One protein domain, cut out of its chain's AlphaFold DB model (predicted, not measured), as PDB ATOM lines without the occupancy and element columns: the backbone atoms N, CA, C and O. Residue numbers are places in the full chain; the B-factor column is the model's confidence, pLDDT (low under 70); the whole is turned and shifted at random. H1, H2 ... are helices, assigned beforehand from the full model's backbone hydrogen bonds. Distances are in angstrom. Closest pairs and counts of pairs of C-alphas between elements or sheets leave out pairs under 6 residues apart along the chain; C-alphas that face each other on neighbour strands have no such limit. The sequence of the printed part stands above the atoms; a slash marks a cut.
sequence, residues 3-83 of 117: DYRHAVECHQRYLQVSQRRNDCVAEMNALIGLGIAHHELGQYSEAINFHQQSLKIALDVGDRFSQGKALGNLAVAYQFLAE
ATOM      1  N   ASP A   3      89.292 128.508  95.025       72.00
ATOM      2  CA  ASP A   3      90.031 127.258  95.261       72.00
ATOM      3  C   ASP A   3      90.482 127.063  96.713       72.00
ATOM      4  O   ASP A   3      90.715 125.934  97.137       72.00
ATOM      5  N   TYR A   4      90.515 128.126  97.523       80.00
ATOM      6  CA  TYR A   4      90.921 128.022  98.929       80.00
ATOM      7  C   TYR A   4      89.884 127.306  99.798       80.00
ATOM      8  O   TYR A   4      90.260 126.551 100.685       80.00
ATOM      9  N   ARG A   5      88.581 127.447  99.512       81.12
ATOM     10  CA  ARG A   5      87.541 126.683 100.228       81.12
ATOM     11  C   ARG A   5      87.654 125.181  99.963       81.12
ATOM     12  O   ARG A   5      87.555 124.387 100.893       81.12
ATOM     13  N   HIS A   6      87.935 124.798  98.717       84.62
ATOM     14  CA  HIS A   6      88.213 123.403  98.372       84.62
ATOM     15  C   HIS A   6      89.520 122.911  99.007       84.62
ATOM     16  O   HIS A   6      89.585 121.777  99.478       84.62
ATOM     17  N   ALA A   7      90.551 123.761  99.074       85.38
ATOM     18  CA  ALA A   7      91.792 123.437  99.771       85.38
ATOM     19  C   ALA A   7      91.554 123.185 101.270       85.38
ATOM     20  O   ALA A   7      92.074 122.205 101.801       85.38
ATOM     21  N   VAL A   8      90.720 123.998 101.930       89.19
ATOM     22  CA  VAL A   8      90.322 123.784 103.331       89.19
ATOM     23  C   VAL A   8      89.659 122.418 103.505       89.19
ATOM     24  O   VAL A   8      90.092 121.645 104.354       89.19
ATOM     25  N   GLU A   9      88.676 122.060 102.675       88.44
ATOM     26  CA  GLU A   9      88.021 120.746 102.769       88.44
ATOM     27  C   GLU A   9      89.000 119.581 102.548       88.44
ATOM     28  O   GLU A   9      88.976 118.588 103.285       88.44
ATOM     29  N   CYS A  10      89.890 119.699 101.560       88.69
ATOM     30  CA  CYS A  10      90.926 118.703 101.292       88.69
ATOM     31  C   CYS A  10      91.873 118.539 102.485       88.69
ATOM     32  O   CYS A  10      92.130 117.410 102.913       88.69
ATOM     33  N   HIS A  11      92.356 119.643 103.059       90.38
ATOM     34  CA  HIS A  11      93.256 119.600 104.207       90.38
ATOM     35  C   HIS A  11      92.552 119.138 105.490       90.38
ATOM     36  O   HIS A  11      93.156 118.397 106.260       90.38
ATOM     37  N   GLN A  12      91.268 119.454 105.696       90.44
ATOM     38  CA  GLN A  12      90.475 118.932 106.819       90.44
ATOM     39  C   GLN A  12      90.282 117.416 106.728       90.44
ATOM     40  O   GLN A  12      90.432 116.700 107.722       90.44
ATOM     41  N   ARG A  13      89.983 116.891 105.533       91.50
ATOM     42  CA  ARG A  13      89.910 115.437 105.319       91.50
ATOM     43  C   ARG A  13      91.266 114.778 105.536       91.50
ATOM     44  O   ARG A  13      91.342 113.734 106.182       91.50
ATOM     45  N   TYR A  14      92.331 115.393 105.027       89.81
ATOM     46  CA  TYR A  14      93.694 114.906 105.216       89.81
ATOM     47  C   TYR A  14      94.099 114.888 106.698       89.81
ATOM     48  O   TYR A  14      94.683 113.904 107.155       89.81
ATOM     49  N   LEU A  15      93.697 115.901 107.472       91.00
ATOM     50  CA  LEU A  15      93.888 115.963 108.920       91.00
ATOM     51  C   LEU A  15      93.215 114.779 109.627       91.00
ATOM     52  O   LEU A  15      93.881 114.049 110.357       91.00
ATOM     53  N   GLN A  16      91.931 114.524 109.350       91.38
ATOM     54  CA  GLN A  16      91.203 113.402 109.962       91.38
ATOM     55  C   GLN A  16      91.847 112.046 109.659       91.38
ATOM     56  O   GLN A  16      91.909 111.173 110.524       91.38
ATOM     57  N   VAL A  17      92.313 111.842 108.423       91.94
ATOM     58  CA  VAL A  17      92.997 110.598 108.045       91.94
ATOM     59  C   VAL A  17      94.333 110.475 108.775       91.94
ATOM     60  O   VAL A  17      94.642 109.400 109.283       91.94
ATOM     61  N   SER A  18      95.101 111.560 108.865       89.38
ATOM     62  CA  SER A  18      96.401 111.582 109.546       89.38
ATOM     63  C   SER A  18      96.261 111.287 111.039       89.38
ATOM     64  O   SER A  18      96.968 110.424 111.557       89.38
ATOM     65  N   GLN A  19      95.258 111.879 111.695       87.75
ATOM     66  CA  GLN A  19      94.910 111.604 113.094       87.75
ATOM     67  C   GLN A  19      94.513 110.142 113.314       87.75
ATOM     68  O   GLN A  19      95.013 109.491 114.227       87.75
ATOM     69  N   ARG A  20      93.677 109.567 112.436       90.31
ATOM     70  CA  ARG A  20      93.321 108.134 112.506       90.31
ATOM     71  C   ARG A  20      94.532 107.217 112.356       90.31
ATOM     72  O   ARG A  20      94.536 106.116 112.901       90.31
ATOM     73  N   ARG A  21      95.538 107.649 111.595       90.38
ATOM     74  CA  ARG A  21      96.789 106.915 111.383       90.38
ATOM     75  C   ARG A  21      97.849 107.216 112.447       90.38
ATOM     76  O   ARG A  21      98.880 106.553 112.422       90.38
ATOM     77  N   ASN A  22      97.581 108.136 113.381       86.88
ATOM     78  CA  ASN A  22      98.538 108.659 114.363       86.88
ATOM     79  C   ASN A  22      99.843 109.161 113.711       86.88
ATOM     80  O   ASN A  22     100.933 108.964 114.241       86.88
ATOM     81  N   ASP A  23      99.733 109.778 112.531       91.00
ATOM     82  CA  ASP A  23     100.872 110.342 111.808       91.00
ATOM     83  C   ASP A  23     101.007 111.832 112.136       91.00
ATOM     84  O   ASP A  23     100.367 112.685 111.515       91.00
ATOM     85  N   CYS A  24     101.848 112.138 113.125       88.00
ATOM     86  CA  CYS A  24     102.069 113.500 113.605       88.00
ATOM     87  C   CYS A  24     102.621 114.433 112.514       88.00
ATOM     88  O   CYS A  24     102.286 115.615 112.483       88.00
ATOM     89  N   VAL A  25     103.452 113.924 111.597       87.12
ATOM     90  CA  VAL A  25     104.056 114.744 110.534       87.12
ATOM     91  C   VAL A  25     103.008 115.099 109.484       87.12
ATOM     92  O   VAL A  25     102.922 116.249 109.047       87.12
ATOM     93  N   ALA A  26     102.181 114.130 109.094       89.56
ATOM     94  CA  ALA A  26     101.063 114.368 108.191       89.56
ATOM     95  C   ALA A  26     100.018 115.307 108.818       89.56
ATOM     96  O   ALA A  26      99.553 116.235 108.153       89.56
ATOM     97  N   GLU A  27      99.714 115.132 110.109       91.00
ATOM     98  CA  GLU A  27      98.808 116.002 110.865       91.00
ATOM     99  C   GLU A  27      99.309 117.451 110.889       91.00
ATOM    100  O   GLU A  27      98.591 118.375 110.509       91.00
ATOM    101  N   MET A  28     100.579 117.651 111.235       90.12
ATOM    102  CA  MET A  28     101.217 118.963 111.256       90.12
ATOM    103  C   MET A  28     101.190 119.648 109.882       90.12
ATOM    104  O   MET A  28     100.856 120.830 109.788       90.12
ATOM    105  N   ASN A  29     101.482 118.918 108.802       88.94
ATOM    106  CA  ASN A  29     101.411 119.461 107.443       88.94
ATOM    107  C   ASN A  29      99.980 119.841 107.040       88.94
ATOM    108  O   ASN A  29      99.779 120.868 106.389       88.94
ATOM    109  N   ALA A  30      98.985 119.046 107.447       92.31
ATOM    110  CA  ALA A  30      97.577 119.358 107.223       92.31
ATOM    111  C   ALA A  30      97.181 120.670 107.916       92.31
ATOM    112  O   ALA A  30      96.563 121.532 107.294       92.31
ATOM    113  N   LEU A  31      97.594 120.846 109.175       92.62
ATOM    114  CA  LEU A  31      97.342 122.053 109.964       92.62
ATOM    115  C   LEU A  31      98.023 123.289 109.367       92.62
ATOM    116  O   LEU A  31      97.401 124.343 109.269       92.62
ATOM    117  N   ILE A  32      99.269 123.169 108.897       89.69
ATOM    118  CA  ILE A  32      99.958 124.272 108.208       89.69
ATOM    119  C   ILE A  32      99.200 124.670 106.934       89.69
ATOM    120  O   ILE A  32      99.007 125.861 106.693       89.69
ATOM    121  N   GLY A  33      98.748 123.693 106.142       90.62
ATOM    122  CA  GLY A  33      97.964 123.939 104.929       90.62
ATOM    123  C   GLY A  33      96.619 124.609 105.213       90.62
ATOM    124  O   GLY A  33      96.248 125.552 104.517       90.62
ATOM    125  N   LEU A  34      95.926 124.184 106.277       92.00
ATOM    126  CA  LEU A  34      94.705 124.845 106.749       92.00
ATOM    127  C   LEU A  34      94.980 126.286 107.161       92.00
ATOM    128  O   LEU A  34      94.274 127.184 106.715       92.00
ATOM    129  N   GLY A  35      96.031 126.518 107.947       90.94
ATOM    130  CA  GLY A  35      96.381 127.863 108.388       90.94
ATOM    131  C   GLY A  35      96.627 128.819 107.220       90.94
ATOM    132  O   GLY A  35      96.062 129.910 107.187       90.94
ATOM    133  N   ILE A  36      97.356 128.372 106.194       89.56
ATOM    134  CA  ILE A  36      97.590 129.164 104.976       89.56
ATOM    135  C   ILE A  36      96.283 129.403 104.213       89.56
ATOM    136  O   ILE A  36      96.003 130.528 103.816       89.56
ATOM    137  N   ALA A  37      95.452 128.376 104.022       91.62
ATOM    138  CA  ALA A  37      94.199 128.535 103.289       91.62
ATOM    139  C   ALA A  37      93.232 129.505 103.993       91.62
ATOM    140  O   ALA A  37      92.606 130.328 103.329       91.62
ATOM    141  N   HIS A  38      93.148 129.457 105.326       89.75
ATOM    142  CA  HIS A  38      92.365 130.412 106.114       89.75
ATOM    143  C   HIS A  38      92.966 131.823 106.076       89.75
ATOM    144  O   HIS A  38      92.218 132.796 105.988       89.75
ATOM    145  N   HIS A  39      94.297 131.952 106.062       86.38
ATOM    146  CA  HIS A  39      94.971 133.237 105.872       86.38
ATOM    147  C   HIS A  39      94.581 133.879 104.531       86.38
ATOM    148  O   HIS A  39      94.155 135.030 104.497       86.38
ATOM    149  N   GLU A  40      94.636 133.115 103.439       86.81
ATOM    150  CA  GLU A  40      94.252 133.565 102.091       86.81
ATOM    151  C   GLU A  40      92.751 133.891 101.972       86.81
ATOM    152  O   GLU A  40      92.340 134.693 101.133       86.81
ATOM    153  N   LEU A  41      91.918 133.294 102.829       87.25
ATOM    154  CA  LEU A  41      90.490 133.605 102.951       87.25
ATOM    155  C   LEU A  41      90.211 134.845 103.824       87.25
ATOM    156  O   LEU A  41      89.049 135.230 103.966       87.25
ATOM    157  N   GLY A  42      91.242 135.468 104.409       84.62
ATOM    158  CA  GLY A  42      91.118 136.594 105.340       84.62
ATOM    159  C   GLY A  42      90.653 136.194 106.745       84.62
ATOM    160  O   GLY A  42      90.313 137.050 107.559       84.62
ATOM    161  N   GLN A  43      90.622 134.895 107.047       87.19
ATOM    162  CA  GLN A  43      90.200 134.330 108.327       87.19
ATOM    163  C   GLN A  43      91.413 134.124 109.245       87.19
ATOM    164  O   GLN A  43      91.778 133.003 109.605       87.19
ATOM    165  N   TYR A  44      92.067 135.222 109.623       84.00
ATOM    166  CA  TYR A  44      93.341 135.170 110.347       84.00
ATOM    167  C   TYR A  44      93.235 134.500 111.730       84.00
ATOM    168  O   TYR A  44      94.160 133.795 112.126       84.00
ATOM    169  N   SER A  45      92.108 134.630 112.440       84.00
ATOM    170  CA  SER A  45      91.902 133.976 113.745       84.00
ATOM    171  C   SER A  45      91.901 132.447 113.641       84.00
ATOM    172  O   SER A  45      92.491 131.758 114.473       84.00
ATOM    173  N   GLU A  46      91.268 131.901 112.599       87.00
ATOM    174  CA  GLU A  46      91.280 130.458 112.332       87.00
ATOM    175  C   GLU A  46      92.673 130.006 111.890       87.00
ATOM    176  O   GLU A  46      93.166 128.983 112.367       87.00
ATOM    177  N   ALA A  47      93.346 130.805 111.054       89.38
ATOM    178  CA  ALA A  47      94.713 130.531 110.631       89.38
ATOM    179  C   ALA A  47      95.677 130.407 111.819       89.38
ATOM    180  O   ALA A  47      96.463 129.459 111.892       89.38
ATOM    181  N   ILE A  48      95.563 131.324 112.784       86.81
ATOM    182  CA  ILE A  48      96.322 131.297 114.036       86.81
ATOM    183  C   ILE A  48      96.063 129.992 114.784       86.81
ATOM    184  O   ILE A  48      97.016 129.293 115.110       86.81
ATOM    185  N   ASN A  49      94.802 129.616 115.003       89.81
ATOM    186  CA  ASN A  49      94.468 128.388 115.728       89.81
ATOM    187  C   ASN A  49      95.111 127.144 115.078       89.81
ATOM    188  O   ASN A  49      95.722 126.320 115.761       89.81
ATOM    189  N   PHE A  50      95.067 127.035 113.748       92.38
ATOM    190  CA  PHE A  50      95.710 125.920 113.048       92.38
ATOM    191  C   PHE A  50      97.239 125.935 113.168       92.38
ATOM    192  O   PHE A  50      97.843 124.886 113.404       92.38
ATOM    193  N   HIS A  51      97.883 127.101 113.070       90.19
ATOM    194  CA  HIS A  51      99.332 127.199 113.259       90.19
ATOM    195  C   HIS A  51      99.767 126.943 114.713       90.19
ATOM    196  O   HIS A  51     100.830 126.364 114.935       90.19
ATOM    197  N   GLN A  52      98.942 127.284 115.708       89.12
ATOM    198  CA  GLN A  52      99.177 126.928 117.114       89.12
ATOM    199  C   GLN A  52      99.143 125.413 117.324       89.12
ATOM    200  O   GLN A  52     100.018 124.849 117.985       89.12
ATOM    201  N   GLN A  53      98.160 124.734 116.730       91.00
ATOM    202  CA  GLN A  53      98.082 123.276 116.776       91.00
ATOM    203  C   GLN A  53      99.289 122.638 116.079       91.00
ATOM    204  O   GLN A  53      99.890 121.716 116.631       91.00
ATOM    205  N   SER A  54      99.708 123.155 114.915       90.81
ATOM    206  CA  SER A  54     100.885 122.618 114.222       90.81
ATOM    207  C   SER A  54     102.167 122.838 115.027       90.81
ATOM    208  O   SER A  54     103.017 121.954 115.063       90.81
ATOM    209  N   LEU A  55     102.301 123.986 115.704       88.75
ATOM    210  CA  LEU A  55     103.418 124.268 116.607       88.75
ATOM    211  C   LEU A  55     103.448 123.295 117.789       88.75
ATOM    212  O   LEU A  55     104.514 122.786 118.121       88.75
ATOM    213  N   LYS A  56     102.295 123.002 118.398       89.50
ATOM    214  CA  LYS A  56     102.202 122.045 119.507       89.50
ATOM    215  C   LYS A  56     102.705 120.661 119.095       89.50
ATOM    216  O   LYS A  56     103.544 120.093 119.784       89.50
ATOM    217  N   ILE A  57     102.273 120.167 117.935       88.62
ATOM    218  CA  ILE A  57     102.753 118.885 117.404       88.62
ATOM    219  C   ILE A  57     104.252 118.955 117.086       88.62
ATOM    220  O   ILE A  57     104.996 118.032 117.408       88.62
ATOM    221  N   ALA A  58     104.730 120.058 116.503       88.19
ATOM    222  CA  ALA A  58     106.151 120.242 116.214       88.19
ATOM    223  C   ALA A  58     107.019 120.259 117.488       88.19
ATOM    224  O   ALA A  58     108.171 119.818 117.460       88.19
ATOM    225  N   LEU A  59     106.485 120.762 118.605       85.88
ATOM    226  CA  LEU A  59     107.121 120.700 119.922       85.88
ATOM    227  C   LEU A  59     107.131 119.268 120.465       85.88
ATOM    228  O   LEU A  59     108.191 118.803 120.879       85.88
ATOM    229  N   ASP A  60     106.002 118.559 120.388       88.19
ATOM    230  CA  ASP A  60     105.874 117.172 120.856       88.19
ATOM    231  C   ASP A  60     106.806 116.214 120.091       88.19
ATOM    232  O   ASP A  60     107.420 115.327 120.683       88.19
ATOM    233  N   VAL A  61     106.963 116.416 118.779       87.69
ATOM    234  CA  VAL A  61     107.856 115.620 117.914       87.69
ATOM    235  C   VAL A  61     109.316 116.108 117.985       87.69
ATOM    236  O   VAL A  61     110.231 115.407 117.557       87.69
ATOM    237  N   GLY A  62     109.565 117.299 118.538       86.25
ATOM    238  CA  GLY A  62     110.899 117.902 118.618       86.25
ATOM    239  C   GLY A  62     111.449 118.419 117.278       86.25
ATOM    240  O   GLY A  62     112.657 118.636 117.149       86.25
ATOM    241  N   ASP A  63     110.590 118.635 116.279       85.56
ATOM    242  CA  ASP A  63     110.975 119.140 114.958       85.56
ATOM    243  C   ASP A  63     111.135 120.669 114.971       85.56
ATOM    244  O   ASP A  63     110.184 121.437 114.803       85.56
ATOM    245  N   ARG A  64     112.385 121.115 115.115       82.00
ATOM    246  CA  ARG A  64     112.755 122.539 115.111       82.00
ATOM    247  C   ARG A  64     112.458 123.247 113.789       82.00
ATOM    248  O   ARG A  64     112.184 124.446 113.801       82.00
ATOM    249  N   PHE A  65     112.527 122.545 112.659       83.56
ATOM    250  CA  PHE A  65     112.258 123.153 111.356       83.56
ATOM    251  C   PHE A  65     110.778 123.520 111.243       83.56
ATOM    252  O   PHE A  65     110.427 124.643 110.871       83.56
ATOM    253  N   SER A  66     109.909 122.598 111.644       83.06
ATOM    254  CA  SER A  66     108.467 122.824 111.629       83.06
ATOM    255  C   SER A  66     108.007 123.816 112.700       83.06
ATOM    256  O   SER A  66     107.098 124.602 112.431       83.06
ATOM    257  N   GLN A  67     108.682 123.870 113.856       84.25
ATOM    258  CA  GLN A  67     108.481 124.935 114.849       84.25
ATOM    259  C   GLN A  67     108.738 126.317 114.236       84.25
ATOM    260  O   GLN A  67     107.877 127.188 114.321       84.25
ATOM    261  N   GLY A  68     109.872 126.503 113.549       83.44
ATOM    262  CA  GLY A  68     110.198 127.772 112.891       83.44
ATOM    263  C   GLY A  68     109.168 128.176 111.832       83.44
ATOM    264  O   GLY A  68     108.737 129.327 111.797       83.44
ATOM    265  N   LYS A  69     108.698 127.228 111.009       85.19
ATOM    266  CA  LYS A  69     107.636 127.510 110.026       85.19
ATOM    267  C   LYS A  69     106.317 127.913 110.686       85.19
ATOM    268  O   LYS A  69     105.670 128.844 110.216       85.19
ATOM    269  N   ALA A  70     105.907 127.217 111.747       85.25
ATOM    270  CA  ALA A  70     104.667 127.524 112.454       85.25
ATOM    271  C   ALA A  70     104.730 128.901 113.136       85.25
ATOM    272  O   ALA A  70     103.788 129.679 113.012       85.25
ATOM    273  N   LEU A  71     105.856 129.229 113.779       83.56
ATOM    274  CA  LEU A  71     106.096 130.533 114.408       83.56
ATOM    275  C   LEU A  71     106.094 131.674 113.382       83.56
ATOM    276  O   LEU A  71     105.359 132.645 113.557       83.56
ATOM    277  N   GLY A  72     106.805 131.512 112.263       83.31
ATOM    278  CA  GLY A  72     106.838 132.523 111.206       83.31
ATOM    279  C   GLY A  72     105.461 132.779 110.583       83.31
ATOM    280  O   GLY A  72     105.119 133.925 110.293       83.31
ATOM    281  N   ASN A  73     104.642 131.733 110.419       84.75
ATOM    282  CA  ASN A  73     103.269 131.870 109.929       84.75
ATOM    283  C   ASN A  73     102.332 132.499 110.973       84.75
ATOM    284  O   ASN A  73     101.479 133.309 110.609       84.75
ATOM    285  N   LEU A  74     102.503 132.178 112.263       83.62
ATOM    286  CA  LEU A  74     101.787 132.841 113.357       83.62
ATOM    287  C   LEU A  74     102.092 134.335 113.372       83.62
ATOM    288  O   LEU A  74     101.161 135.132 113.388       83.62
ATOM    289  N   ALA A  75     103.368 134.721 113.306       79.31
ATOM    290  CA  ALA A  75     103.776 136.123 113.291       79.31
ATOM    291  C   ALA A  75     103.096 136.899 112.150       79.31
ATOM    292  O   ALA A  75     102.554 137.979 112.376       79.31
ATOM    293  N   VAL A  76     103.050 136.320 110.945       80.81
ATOM    294  CA  VAL A  76     102.334 136.908 109.801       80.81
ATOM    295  C   VAL A  76     100.835 137.010 110.092       80.81
ATOM    296  O   VAL A  76     100.258 138.081 109.946       80.81
ATOM    297  N   ALA A  77     100.190 135.938 110.555       83.50
ATOM    298  CA  ALA A  77      98.756 135.962 110.830       83.50
ATOM    299  C   ALA A  77      98.374 136.985 111.922       83.50
ATOM    300  O   ALA A  77      97.384 137.694 111.760       83.50
ATOM    301  N   TYR A  78      99.184 137.138 112.975       76.31
ATOM    302  CA  TYR A  78      98.989 138.165 114.007       76.31
ATOM    303  C   TYR A  78      99.180 139.591 113.482       76.31
ATOM    304  O   TYR A  78      98.435 140.484 113.883       76.31
ATOM    305  N   GLN A  79     100.132 139.819 112.569       73.56
ATOM    306  CA  GLN A  79     100.305 141.129 111.932       73.56
ATOM    307  C   GLN A  79      99.059 141.551 111.147       73.56
ATOM    308  O   GLN A  79      98.649 142.708 111.226       73.56
ATOM    309  N   PHE A  80      98.443 140.618 110.418       75.38
ATOM    310  CA  PHE A  80      97.237 140.888 109.635       75.38
ATOM    311  C   PHE A  80      95.960 140.945 110.475       75.38
ATOM    312  O   PHE A  80      95.024 141.645 110.091       75.38
ATOM    313  N   LEU A  81      95.919 140.253 111.618       73.12
ATOM    314  CA  LEU A  81      94.756 140.282 112.500       73.12
ATOM    315  C   LEU A  81      94.529 141.681 113.100       73.12
ATOM    316  O   LEU A  81      93.384 142.020 113.367       73.12
ATOM    317  N   ALA A  82      95.577 142.501 113.279       63.72
ATOM    318  CA  ALA A  82      95.513 143.895 113.753       63.72
ATOM    319  C   ALA A  82      94.628 144.142 115.001       63.72
ATOM    320  O   ALA A  82      94.300 145.289 115.307       63.72
ATOM    321  N   GLU A  83      94.284 143.088 115.745       62.84
ATOM    322  CA  GLU A  83      93.648 143.146 117.052       62.84
ATOM    323  C   GLU A  83      94.756 143.195 118.109       62.84
ATOM    324  O   GLU A  83      95.389 142.172 118.402       62.84
TER     325      GLU A  83
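This is residues 3 to 83 of the 117 residues of the protein "Tetratricopeptide repeat protein" of Leptolyngbya sp. SIOISBB (UniProt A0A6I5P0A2). Four helices of nearly equal length run side by side, up and down, and make a flat slab in which the chain zigzags from H1 at one end to H4 at the other. H2, H3 and H4 form a three-helix bundle, their centres making a triangle, and H1 packs on H2 on the side away from H4. The printed part has 81 residues, with four named helices in the order H1, H2, H3, H4 and no named strand; the class is all helix. The whole is compact, with a radius of gyration of the C-alphas of 12.0 A, and spans 36 by 28 by 15 A.

H1, residues 3 to 20, touches H2, residues 24 to 40. Their closest C-alphas are those of Ser 18 and Glu 27, 5.2 A apart, and they run opposite ways at a shallow tilt of 20 degrees. H2 also touches H3, residues 44 to 61, with the closest C-alphas those of Gly 35 and Ala 47, 3.9 A apart. These two run opposite ways at a shallow tilt of 18 degrees. H3 touches H4, residues 64 to 81; the closest C-alphas, of Leu 55 and Gln 67, are 5.4 A apart, and the helices run opposite ways at a shallow tilt of 16 degrees. Each of these three pairs is a helical hairpin. H2, H3 and H4 are an up and down bundle, each helix running against the one before it. H2 and H4 are close but not clearly touching: their closest C-alphas, of His 39 and Ala 77, are 6.8 A apart, and they run the same way at a shallow tilt of 21 degrees. H1 is apart from H3 and from H4. In H1, H2, H3 and H4 every O i to N i+4 pair is within hydrogen-bond range.

H1 begins at C-alpha 3, at (90.031, 127.258, 95.261), and measures 26.0 A from first to last C-alpha. H2, Cys 24 to Glu 40, measures 24.4 A and begins at C-alpha 24, at (102.069, 113.500, 113.605). H3, Tyr 44 to Val 61, measures 25.5 A. H4, Arg 64 to Leu 81, measures 25.4 A and ends at C-alpha 81, at (94.756, 140.282, 112.500).

The two C-alphas farthest apart are those of Arg 21 and Ala 82, at 37.1 A. The printed part runs from residue 3 to residue 83 and has no cut. The links H1 to H2, H2 to H3 and H3 to H4 are tight, and no link is long. The mean pLDDT of the printed part is 86.2; residues 82 to 83 are under 70.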